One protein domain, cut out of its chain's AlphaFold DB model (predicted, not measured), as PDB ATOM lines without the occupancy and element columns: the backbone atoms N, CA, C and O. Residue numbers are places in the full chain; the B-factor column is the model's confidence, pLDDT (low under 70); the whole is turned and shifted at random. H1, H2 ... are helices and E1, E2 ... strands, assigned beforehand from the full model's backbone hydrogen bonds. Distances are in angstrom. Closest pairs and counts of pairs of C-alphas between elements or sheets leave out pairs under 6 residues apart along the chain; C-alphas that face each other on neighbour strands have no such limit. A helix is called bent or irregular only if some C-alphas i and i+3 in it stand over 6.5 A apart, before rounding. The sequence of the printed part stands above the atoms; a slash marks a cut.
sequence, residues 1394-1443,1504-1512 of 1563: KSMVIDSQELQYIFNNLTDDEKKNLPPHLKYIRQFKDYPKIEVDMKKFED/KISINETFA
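This is residues 1394 to 1443 and 1504 to 1512 of the 1563 residues of an uncharacterized protein of Candida albicans (strain SC5314 / ATCC MYA-2876) (UniProt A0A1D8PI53). A small sheet of three strands makes one arm of this domain, and four short helices make a loosely joined loop at one end of it. From the end of E1 the chain goes out along H1, turns at H2, far from the sheet, and comes back through H3 and H4 to E2. The printed part has 59 residues, with four named helices and three named strands that follow along the chain as E1, H1, H2, H3, H4, E2, E3; the class is mixed, helices and strands, and the sheet, order E1, E2, E3, is mixed as well, E1 and E2 antiparallel, E2 and E3 parallel. The whole is only just compact, close to loose, with a radius of gyration of the C-alphas of 12.2 A, and spans 34 by 26 by 15 A.

Start at E1, residues 1394 to 1399, an edge strand. Its neighbour is the inner strand E2, residues 1433 to 1439, antiparallel at 159 degrees; look at N 1396 and O 1436, 2.9 A apart and within hydrogen-bond range. H1, residues 1400 to 1409, is on the sheet but only grazes it with residues 1400 to 1405. H2, residues 1412 to 1417, is close to H1 but not clearly touching it: the closest C-alphas, of Phe 1407 and Lys 1415, are 8.0 A apart. H2 is not on the sheet. H3, residues 1420 to 1423, is only just on the sheet, with 5 pairs of C-alphas within 10 A, and only grazes it with residues 1421 to 1422. H4, residues 1425 to 1430, only just touches H1, with 3 pairs of C-alphas within 8 A; the closest are those of Ser 1400 and Lys 1429, 6.2 A apart. These two helices run opposite ways at a steep tilt of 35.1 degrees, only just past shallow. The other edge strand, E3, residues 1504 to 1508, is parallel to E2 at 23 degrees, with N 1505 and O 1435 within hydrogen-bond range at 2.8 A. Every O i to N i+4 pair is within range in H1 and H2, and H3 is too short for one; H4 has 0 of 2, with 1 of 3 O i to N i+3 pairs within range, and is irregular, C-alphas 1427 and 1430 being 7.4 A apart.

Find C-alpha 1394 at (-31.898, 43.557, 62.898); from there E1 runs 16.6 A. H1 then covers 14.3 A from C-alpha 1400 at (-14.299, 49.198, 56.511), and H2, H3 and H4 cover 8.7, 5.1 and 10.7 A. E2 runs 19.8 A, and E3 runs 13.0 A to C-alpha 1508 at (-27.480, 35.659, 68.398).

The C-alphas farthest apart, of Asp 1430 and Asp 1443, are 36.9 A apart. Residues 1444 to 1503 are not printed, and C-alphas 1443 and 1504 are 24.9 A apart across the cut. The links printed whole are tight. Mean pLDDT of the printed part is 76.1; look for values under 70 at residues 1421, 1425, 1441 to 1443 and 1507 to 1512.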
ATOM      1  N   LYS A1394     -32.370  42.218  63.271       76.41
ATOM      2  CA  LYS A1394     -31.898  43.557  62.898       76.41
ATOM      3  C   LYS A1394     -30.566  43.418  62.174       76.41
ATOM      4  O   LYS A1394     -29.574  43.091  62.820       76.41
ATOM      5  N   SER A1395     -30.537  43.664  60.869       77.90
ATOM      6  CA  SER A1395     -29.281  43.783  60.130       77.90
ATOM      7  C   SER A1395     -28.688  45.188  60.295       77.90
ATOM      8  O   SER A1395     -29.409  46.186  60.373       77.90
ATOM      9  N   MET A1396     -27.363  45.267  60.372       80.36
ATOM     10  CA  MET A1396     -26.594  46.511  60.404       80.36
ATOM     11  C   MET A1396     -25.407  46.374  59.453       80.36
ATOM     12  O   MET A1396     -24.615  45.447  59.594       80.36
ATOM     13  N   VAL A1397     -25.284  47.282  58.485       84.00
ATOM     14  CA  VAL A1397     -24.117  47.339  57.596       84.00
ATOM     15  C   VAL A1397     -23.090  48.294  58.201       84.00
ATOM     16  O   VAL A1397     -23.471  49.374  58.645       84.00
ATOM     17  N   ILE A1398     -21.823  47.881  58.239       83.57
ATOM     18  CA  ILE A1398     -20.693  48.643  58.785       83.57
ATOM     19  C   ILE A1398     -19.595  48.728  57.720       83.57
ATOM     20  O   ILE A1398     -19.168  47.698  57.196       83.57
ATOM     21  N   ASP A1399     -19.112  49.924  57.403       86.59
ATOM     22  CA  ASP A1399     -18.053  50.130  56.408       86.59
ATOM     23  C   ASP A1399     -16.648  49.846  56.973       86.59
ATOM     24  O   ASP A1399     -16.404  49.933  58.177       86.59
ATOM     25  N   SER A1400     -15.679  49.531  56.104       80.65
ATOM     26  CA  SER A1400     -14.299  49.198  56.511       80.65
ATOM     27  C   SER A1400     -13.624  50.298  57.343       80.65
ATOM     28  O   SER A1400     -12.863  50.006  58.270       80.65
ATOM     29  N   GLN A1401     -13.947  51.565  57.064       82.53
ATOM     30  CA  GLN A1401     -13.471  52.721  57.825       82.53
ATOM     31  C   GLN A1401     -14.133  52.814  59.208       82.53
ATOM     32  O   GLN A1401     -13.444  53.055  60.199       82.53
ATOM     33  N   GLU A1402     -15.441  52.560  59.302       82.87
ATOM     34  CA  GLU A1402     -16.184  52.533  60.569       82.87
ATOM     35  C   GLU A1402     -15.702  51.383  61.465       82.87
ATOM     36  O   GLU A1402     -15.457  51.578  62.654       82.87
ATOM     37  N   LEU A1403     -15.466  50.202  60.886       78.08
ATOM     38  CA  LEU A1403     -14.841  49.065  61.566       78.08
ATOM     39  C   LEU A1403     -13.459  49.435  62.108       78.08
ATOM     40  O   LEU A1403     -13.165  49.186  63.276       78.08
ATOM     41  N   GLN A1404     -12.606  50.058  61.292       78.37
ATOM     42  CA  GLN A1404     -11.265  50.442  61.726       78.37
ATOM     43  C   GLN A1404     -11.299  51.538  62.811       78.37
ATOM     44  O   GLN A1404     -10.470  51.497  63.720       78.37
ATOM     45  N   TYR A1405     -12.283  52.444  62.779       81.83
ATOM     46  CA  TYR A1405     -12.561  53.429  63.833       81.83
ATOM     47  C   TYR A1405     -12.999  52.752  65.146       81.83
ATOM     48  O   TYR A1405     -12.365  52.954  66.183       81.83
ATOM     49  N   ILE A1406     -13.998  51.861  65.100       78.56
ATOM     50  CA  ILE A1406     -14.463  51.073  66.258       78.56
ATOM     51  C   ILE A1406     -13.296  50.286  66.884       78.56
ATOM     52  O   ILE A1406     -13.101  50.317  68.098       78.56
ATOM     53  N   PHE A1407     -12.461  49.631  66.072       76.10
ATOM     54  CA  PHE A1407     -11.357  48.788  66.560       76.10
ATOM     55  C   PHE A1407     -10.084  49.525  66.981       76.10
ATOM     56  O   PHE A1407      -9.174  48.887  67.531       76.10
ATOM     57  N   ASN A1408     -10.027  50.836  66.750       81.84
ATOM     58  CA  ASN A1408      -8.987  51.714  67.276       81.84
ATOM     59  C   ASN A1408      -9.431  52.395  68.578       81.84
ATOM     60  O   ASN A1408      -8.616  52.512  69.488       81.84
ATOM     61  N   ASN A1409     -10.712  52.760  68.698       82.58
ATOM     62  CA  ASN A1409     -11.244  53.495  69.853       82.58
ATOM     63  C   ASN A1409     -11.592  52.618  71.069       82.58
ATOM     64  O   ASN A1409     -11.734  53.146  72.167       82.58
ATOM     65  N   LEU A1410     -11.721  51.296  70.907       81.62
ATOM     66  CA  LEU A1410     -11.889  50.371  72.037       81.62
ATOM     67  C   LEU A1410     -10.608  50.283  72.878       81.62
ATOM     68  O   LEU A1410      -9.536  49.983  72.349       81.62
ATOM     69  N   THR A1411     -10.718  50.428  74.194       83.99
ATOM     70  CA  THR A1411      -9.636  50.200  75.168       83.99
ATOM     71  C   THR A1411      -9.172  48.739  75.116       83.99
ATOM     72  O   THR A1411      -9.964  47.844  74.826       83.99
ATOM     73  N   ASP A1412      -7.909  48.429  75.421       80.75
ATOM     74  CA  ASP A1412      -7.408  47.045  75.317       80.75
ATOM     75  C   ASP A1412      -8.128  46.044  76.237       80.75
ATOM     76  O   ASP A1412      -8.248  44.870  75.883       80.75
ATOM     77  N   ASP A1413      -8.679  46.480  77.371       80.03
ATOM     78  CA  ASP A1413      -9.548  45.632  78.198       80.03
ATOM     79  C   ASP A1413     -10.943  45.427  77.587       80.03
ATOM     80  O   ASP A1413     -11.513  44.342  77.697       80.03
ATOM     81  N   GLU A1414     -11.472  46.399  76.842       83.79
ATOM     82  CA  GLU A1414     -12.699  46.221  76.059       83.79
ATOM     83  C   GLU A1414     -12.452  45.244  74.900       83.79
ATOM     84  O   GLU A1414     -13.219  44.295  74.726       83.79
ATOM     85  N   LYS A1415     -11.314  45.365  74.194       80.06
ATOM     86  CA  LYS A1415     -10.868  44.390  73.179       80.06
ATOM     87  C   LYS A1415     -10.750  42.967  73.764       80.06
ATOM     88  O   LYS A1415     -11.134  41.997  73.105       80.06
ATOM     89  N   LYS A1416     -10.274  42.817  75.011       81.20
ATOM     90  CA  LYS A1416     -10.244  41.525  75.737       81.20
ATOM     91  C   LYS A1416     -11.643  41.012  76.101       81.20
ATOM     92  O   LYS A1416     -11.831  39.793  76.118       81.20
ATOM     93  N   ASN A1417     -12.605  41.898  76.356       81.09
ATOM     94  CA  ASN A1417     -13.967  41.562  76.786       81.09
ATOM     95  C   ASN A1417     -14.977  41.360  75.639       81.09
ATOM     96  O   ASN A1417     -16.056  40.822  75.887       81.09
ATOM     97  N   LEU A1418     -14.636  41.720  74.393       75.97
ATOM     98  CA  LEU A1418     -15.466  41.442  73.213       75.97
ATOM     99  C   LEU A1418     -15.888  39.956  73.120       75.97
ATOM    100  O   LEU A1418     -15.065  39.068  73.375       75.97
ATOM    101  N   PRO A1419     -17.122  39.650  72.672       75.20
ATOM    102  CA  PRO A1419     -17.535  38.294  72.314       75.20
ATOM    103  C   PRO A1419     -16.561  37.626  71.325       75.20
ATOM    104  O   PRO A1419     -16.040  38.310  70.440       75.20
ATOM    105  N   PRO A1420     -16.332  36.296  71.391       72.90
ATOM    106  CA  PRO A1420     -15.340  35.623  70.545       72.90
ATOM    107  C   PRO A1420     -15.504  35.862  69.037       72.90
ATOM    108  O   PRO A1420     -14.507  36.006  68.341       72.90
ATOM    109  N   HIS A1421     -16.741  35.976  68.541       68.00
ATOM    110  CA  HIS A1421     -17.021  36.275  67.132       68.00
ATOM    111  C   HIS A1421     -16.665  37.723  66.727       68.00
ATOM    112  O   HIS A1421     -16.346  37.960  65.568       68.00
ATOM    113  N   LEU A1422     -16.644  38.679  67.669       72.01
ATOM    114  CA  LEU A1422     -16.179  40.051  67.422       72.01
ATOM    115  C   LEU A1422     -14.662  40.213  67.604       72.01
ATOM    116  O   LEU A1422     -14.080  41.109  67.000       72.01
ATOM    117  N   LYS A1423     -13.982  39.343  68.364       76.32
ATOM    118  CA  LYS A1423     -12.509  39.399  68.500       76.32
ATOM    119  C   LYS A1423     -11.781  39.223  67.167       76.32
ATOM    120  O   LYS A1423     -10.758  39.863  66.936       76.32
ATOM    121  N   TYR A1424     -12.325  38.387  66.288       72.83
ATOM    122  CA  TYR A1424     -11.743  38.103  64.976       72.83
ATOM    123  C   TYR A1424     -12.134  39.105  63.889       72.83
ATOM    124  O   TYR A1424     -11.631  38.990  62.778       72.83
ATOM    125  N   ILE A1425     -12.964  40.118  64.165       69.31
ATOM    126  CA  ILE A1425     -13.508  40.982  63.102       69.31
ATOM    127  C   ILE A1425     -12.430  41.817  62.370       69.31
ATOM    128  O   ILE A1425     -12.623  42.225  61.229       69.31
ATOM    129  N   ARG A1426     -11.229  41.959  62.960       71.90
ATOM    130  CA  ARG A1426     -10.011  42.456  62.283       71.90
ATOM    131  C   ARG A1426      -9.558  41.602  61.078       71.90
ATOM    132  O   ARG A1426      -8.686  42.060  60.346       71.90
ATOM    133  N   GLN A1427     -10.114  40.407  60.868       75.88
ATOM    134  CA  GLN A1427      -9.903  39.571  59.676       75.88
ATOM    135  C   GLN A1427     -10.704  40.062  58.460       75.88
ATOM    136  O   GLN A1427     -10.305  39.805  57.333       75.88
ATOM    137  N   PHE A1428     -11.792  40.813  58.659       70.76
ATOM    138  CA  PHE A1428     -12.621  41.323  57.561       70.76
ATOM    139  C   PHE A1428     -12.159  42.690  57.022       70.76
ATOM    140  O   PHE A1428     -12.914  43.358  56.323       70.76
ATOM    141  N   LYS A1429     -10.924  43.124  57.312       75.28
ATOM    142  CA  LYS A1429     -10.348  44.373  56.764       75.28
ATOM    143  C   LYS A1429     -10.367  44.427  55.233       75.28
ATOM    144  O   LYS A1429     -10.453  45.510  54.664       75.28
ATOM    145  N   ASP A1430     -10.307  43.260  54.599       78.91
ATOM    146  CA  ASP A1430     -10.312  43.093  53.145       78.91
ATOM    147  C   ASP A1430     -11.709  43.318  52.523       78.91
ATOM    148  O   ASP A1430     -11.844  43.379  51.300       78.91
ATOM    149  N   TYR A1431     -12.757  43.445  53.347       78.58
ATOM    150  CA  TYR A1431     -14.136  43.669  52.918       78.58
ATOM    151  C   TYR A1431     -14.487  45.160  53.054       78.58
ATOM    152  O   TYR A1431     -14.343  45.726  54.137       78.58
ATOM    153  N   PRO A1432     -14.977  45.831  51.991       83.53
ATOM    154  CA  PRO A1432     -15.233  47.276  52.019       83.53
ATOM    155  C   PRO A1432     -16.417  47.669  52.918       83.53
ATOM    156  O   PRO A1432     -16.487  48.804  53.382       83.53
ATOM    157  N   LYS A1433     -17.340  46.731  53.152       85.59
ATOM    158  CA  LYS A1433     -18.527  46.820  54.014       85.59
ATOM    159  C   LYS A1433     -18.791  45.429  54.586       85.59
ATOM    160  O   LYS A1433     -18.539  44.483  53.851       85.59
ATOM    161  N   ILE A1434     -19.351  45.296  55.787       83.19
ATOM    162  CA  ILE A1434     -19.802  44.029  56.399       83.19
ATOM    163  C   ILE A1434     -21.266  44.156  56.810       83.19
ATOM    164  O   ILE A1434     -21.664  45.193  57.327       83.19
ATOM    165  N   GLU A1435     -22.054  43.096  56.654       85.29
ATOM    166  CA  GLU A1435     -23.421  43.009  57.172       85.29
ATOM    167  C   GLU A1435     -23.469  42.180  58.469       85.29
ATOM    168  O   GLU A1435     -22.939  41.070  58.534       85.29
ATOM    169  N   VAL A1436     -24.095  42.707  59.521       81.25
ATOM    170  CA  VAL A1436     -24.189  42.075  60.847       81.25
ATOM    171  C   VAL A1436     -25.654  41.838  61.206       81.25
ATOM    172  O   VAL A1436     -26.390  42.787  61.467       81.25
ATOM    173  N   ASP A1437     -26.074  40.574  61.240       80.86
ATOM    174  CA  ASP A1437     -27.444  40.147  61.545       80.86
ATOM    175  C   ASP A1437     -27.606  39.880  63.047       80.86
ATOM    176  O   ASP A1437     -27.166  38.847  63.551       80.86
ATOM    177  N   MET A1438     -28.269  40.777  63.778       77.19
ATOM    178  CA  MET A1438     -28.554  40.616  65.208       77.19
ATOM    179  C   MET A1438     -29.944  40.004  65.430       77.19
ATOM    180  O   MET A1438     -30.954  40.672  65.196       77.19
ATOM    181  N   LYS A1439     -30.026  38.762  65.928       76.76
ATOM    182  CA  LYS A1439     -31.302  38.159  66.358       76.76
ATOM    183  C   LYS A1439     -31.506  38.369  67.861       76.76
ATOM    184  O   LYS A1439     -30.752  37.827  68.672       76.76
ATOM    185  N   LYS A1440     -32.542  39.139  68.217       70.01
ATOM    186  CA  LYS A1440     -33.023  39.260  69.603       70.01
ATOM    187  C   LYS A1440     -33.620  37.943  70.100       70.01
ATOM    188  O   LYS A1440     -34.150  37.159  69.309       70.01
ATOM    189  N   PHE A1441     -33.609  37.746  71.417       55.07
ATOM    190  CA  PHE A1441     -34.449  36.728  72.051       55.07
ATOM    191  C   PHE A1441     -35.935  36.946  71.720       55.07
ATOM    192  O   PHE A1441     -36.411  38.080  71.661       55.07
ATOM    193  N   GLU A1442     -36.672  35.850  71.537       63.72
ATOM    194  CA  GLU A1442     -38.136  35.876  71.480       63.72
ATOM    195  C   GLU A1442     -38.669  36.138  72.896       63.72
ATOM    196  O   GLU A1442     -38.349  35.398  73.831       63.72
ATOM    197  N   ASP A1443     -39.434  37.220  73.074       57.66
ATOM    198  CA  ASP A1443     -39.924  37.615  74.394       57.66
ATOM    199  C   ASP A1443     -41.025  36.651  74.855       57.66
ATOM    200  O   ASP A1443     -42.136  36.607  74.319       57.66
ATOM    201  N   LYS A1504     -21.178  38.407  55.893       80.48
ATOM    202  CA  LYS A1504     -22.334  38.370  56.788       80.48
ATOM    203  C   LYS A1504     -21.892  37.753  58.113       80.48
ATOM    204  O   LYS A1504     -21.312  36.665  58.109       80.48
ATOM    205  N   ILE A1505     -22.188  38.421  59.225       74.66
ATOM    206  CA  ILE A1505     -21.910  37.959  60.591       74.66
ATOM    207  C   ILE A1505     -23.240  37.835  61.338       74.66
ATOM    208  O   ILE A1505     -23.854  38.843  61.673       74.66
ATOM    209  N   SER A1506     -23.688  36.615  61.637       75.33
ATOM    210  CA  SER A1506     -24.897  36.407  62.444       75.33
ATOM    211  C   SER A1506     -24.565  36.375  63.938       75.33
ATOM    212  O   SER A1506     -23.829  35.505  64.406       75.33
ATOM    213  N   ILE A1507     -25.136  37.312  64.695       69.40
ATOM    214  CA  ILE A1507     -24.999  37.434  66.146       69.40
ATOM    215  C   ILE A1507     -26.346  37.101  66.792       69.40
ATOM    216  O   ILE A1507     -27.297  37.882  66.746       69.40
ATOM    217  N   ASN A1508     -26.412  35.943  67.446       68.17
ATOM    218  CA  ASN A1508     -27.480  35.659  68.398       68.17
ATOM    219  C   ASN A1508     -27.134  36.326  69.732       68.17
ATOM    220  O   ASN A1508     -26.011  36.185  70.228       68.17
ATOM    221  N   GLU A1509     -28.098  37.027  70.325       62.90
ATOM    222  CA  GLU A1509     -27.948  37.571  71.672       62.90
ATOM    223  C   GLU A1509     -27.662  36.431  72.672       62.90
ATOM    224  O   GLU A1509     -28.256  35.354  72.612       62.90
ATOM    225  N   THR A1510     -26.699  36.634  73.572       61.59
ATOM    226  CA  THR A1510     -26.310  35.652  74.595       61.59
ATOM    227  C   THR A1510     -26.099  36.371  75.918       61.59
ATOM    228  O   THR A1510     -25.606  37.498  75.943       61.59
ATOM    229  N   PHE A1511     -26.494  35.741  77.030       59.28
ATOM    230  CA  PHE A1511     -26.334  36.349  78.352       59.28
ATOM    231  C   PHE A1511     -24.859  36.661  78.628       59.28
ATOM    232  O   PHE A1511     -23.975  35.860  78.317       59.28
ATOM    233  N   ALA A1512     -24.593  37.819  79.232       61.32
ATOM    234  CA  ALA A1512     -23.233  38.249  79.522       61.32
ATOM    235  C   ALA A1512     -22.510  37.273  80.476       61.32
ATOM    236  O   ALA A1512     -23.125  36.562  81.278       61.32
TER     237      ALA A1512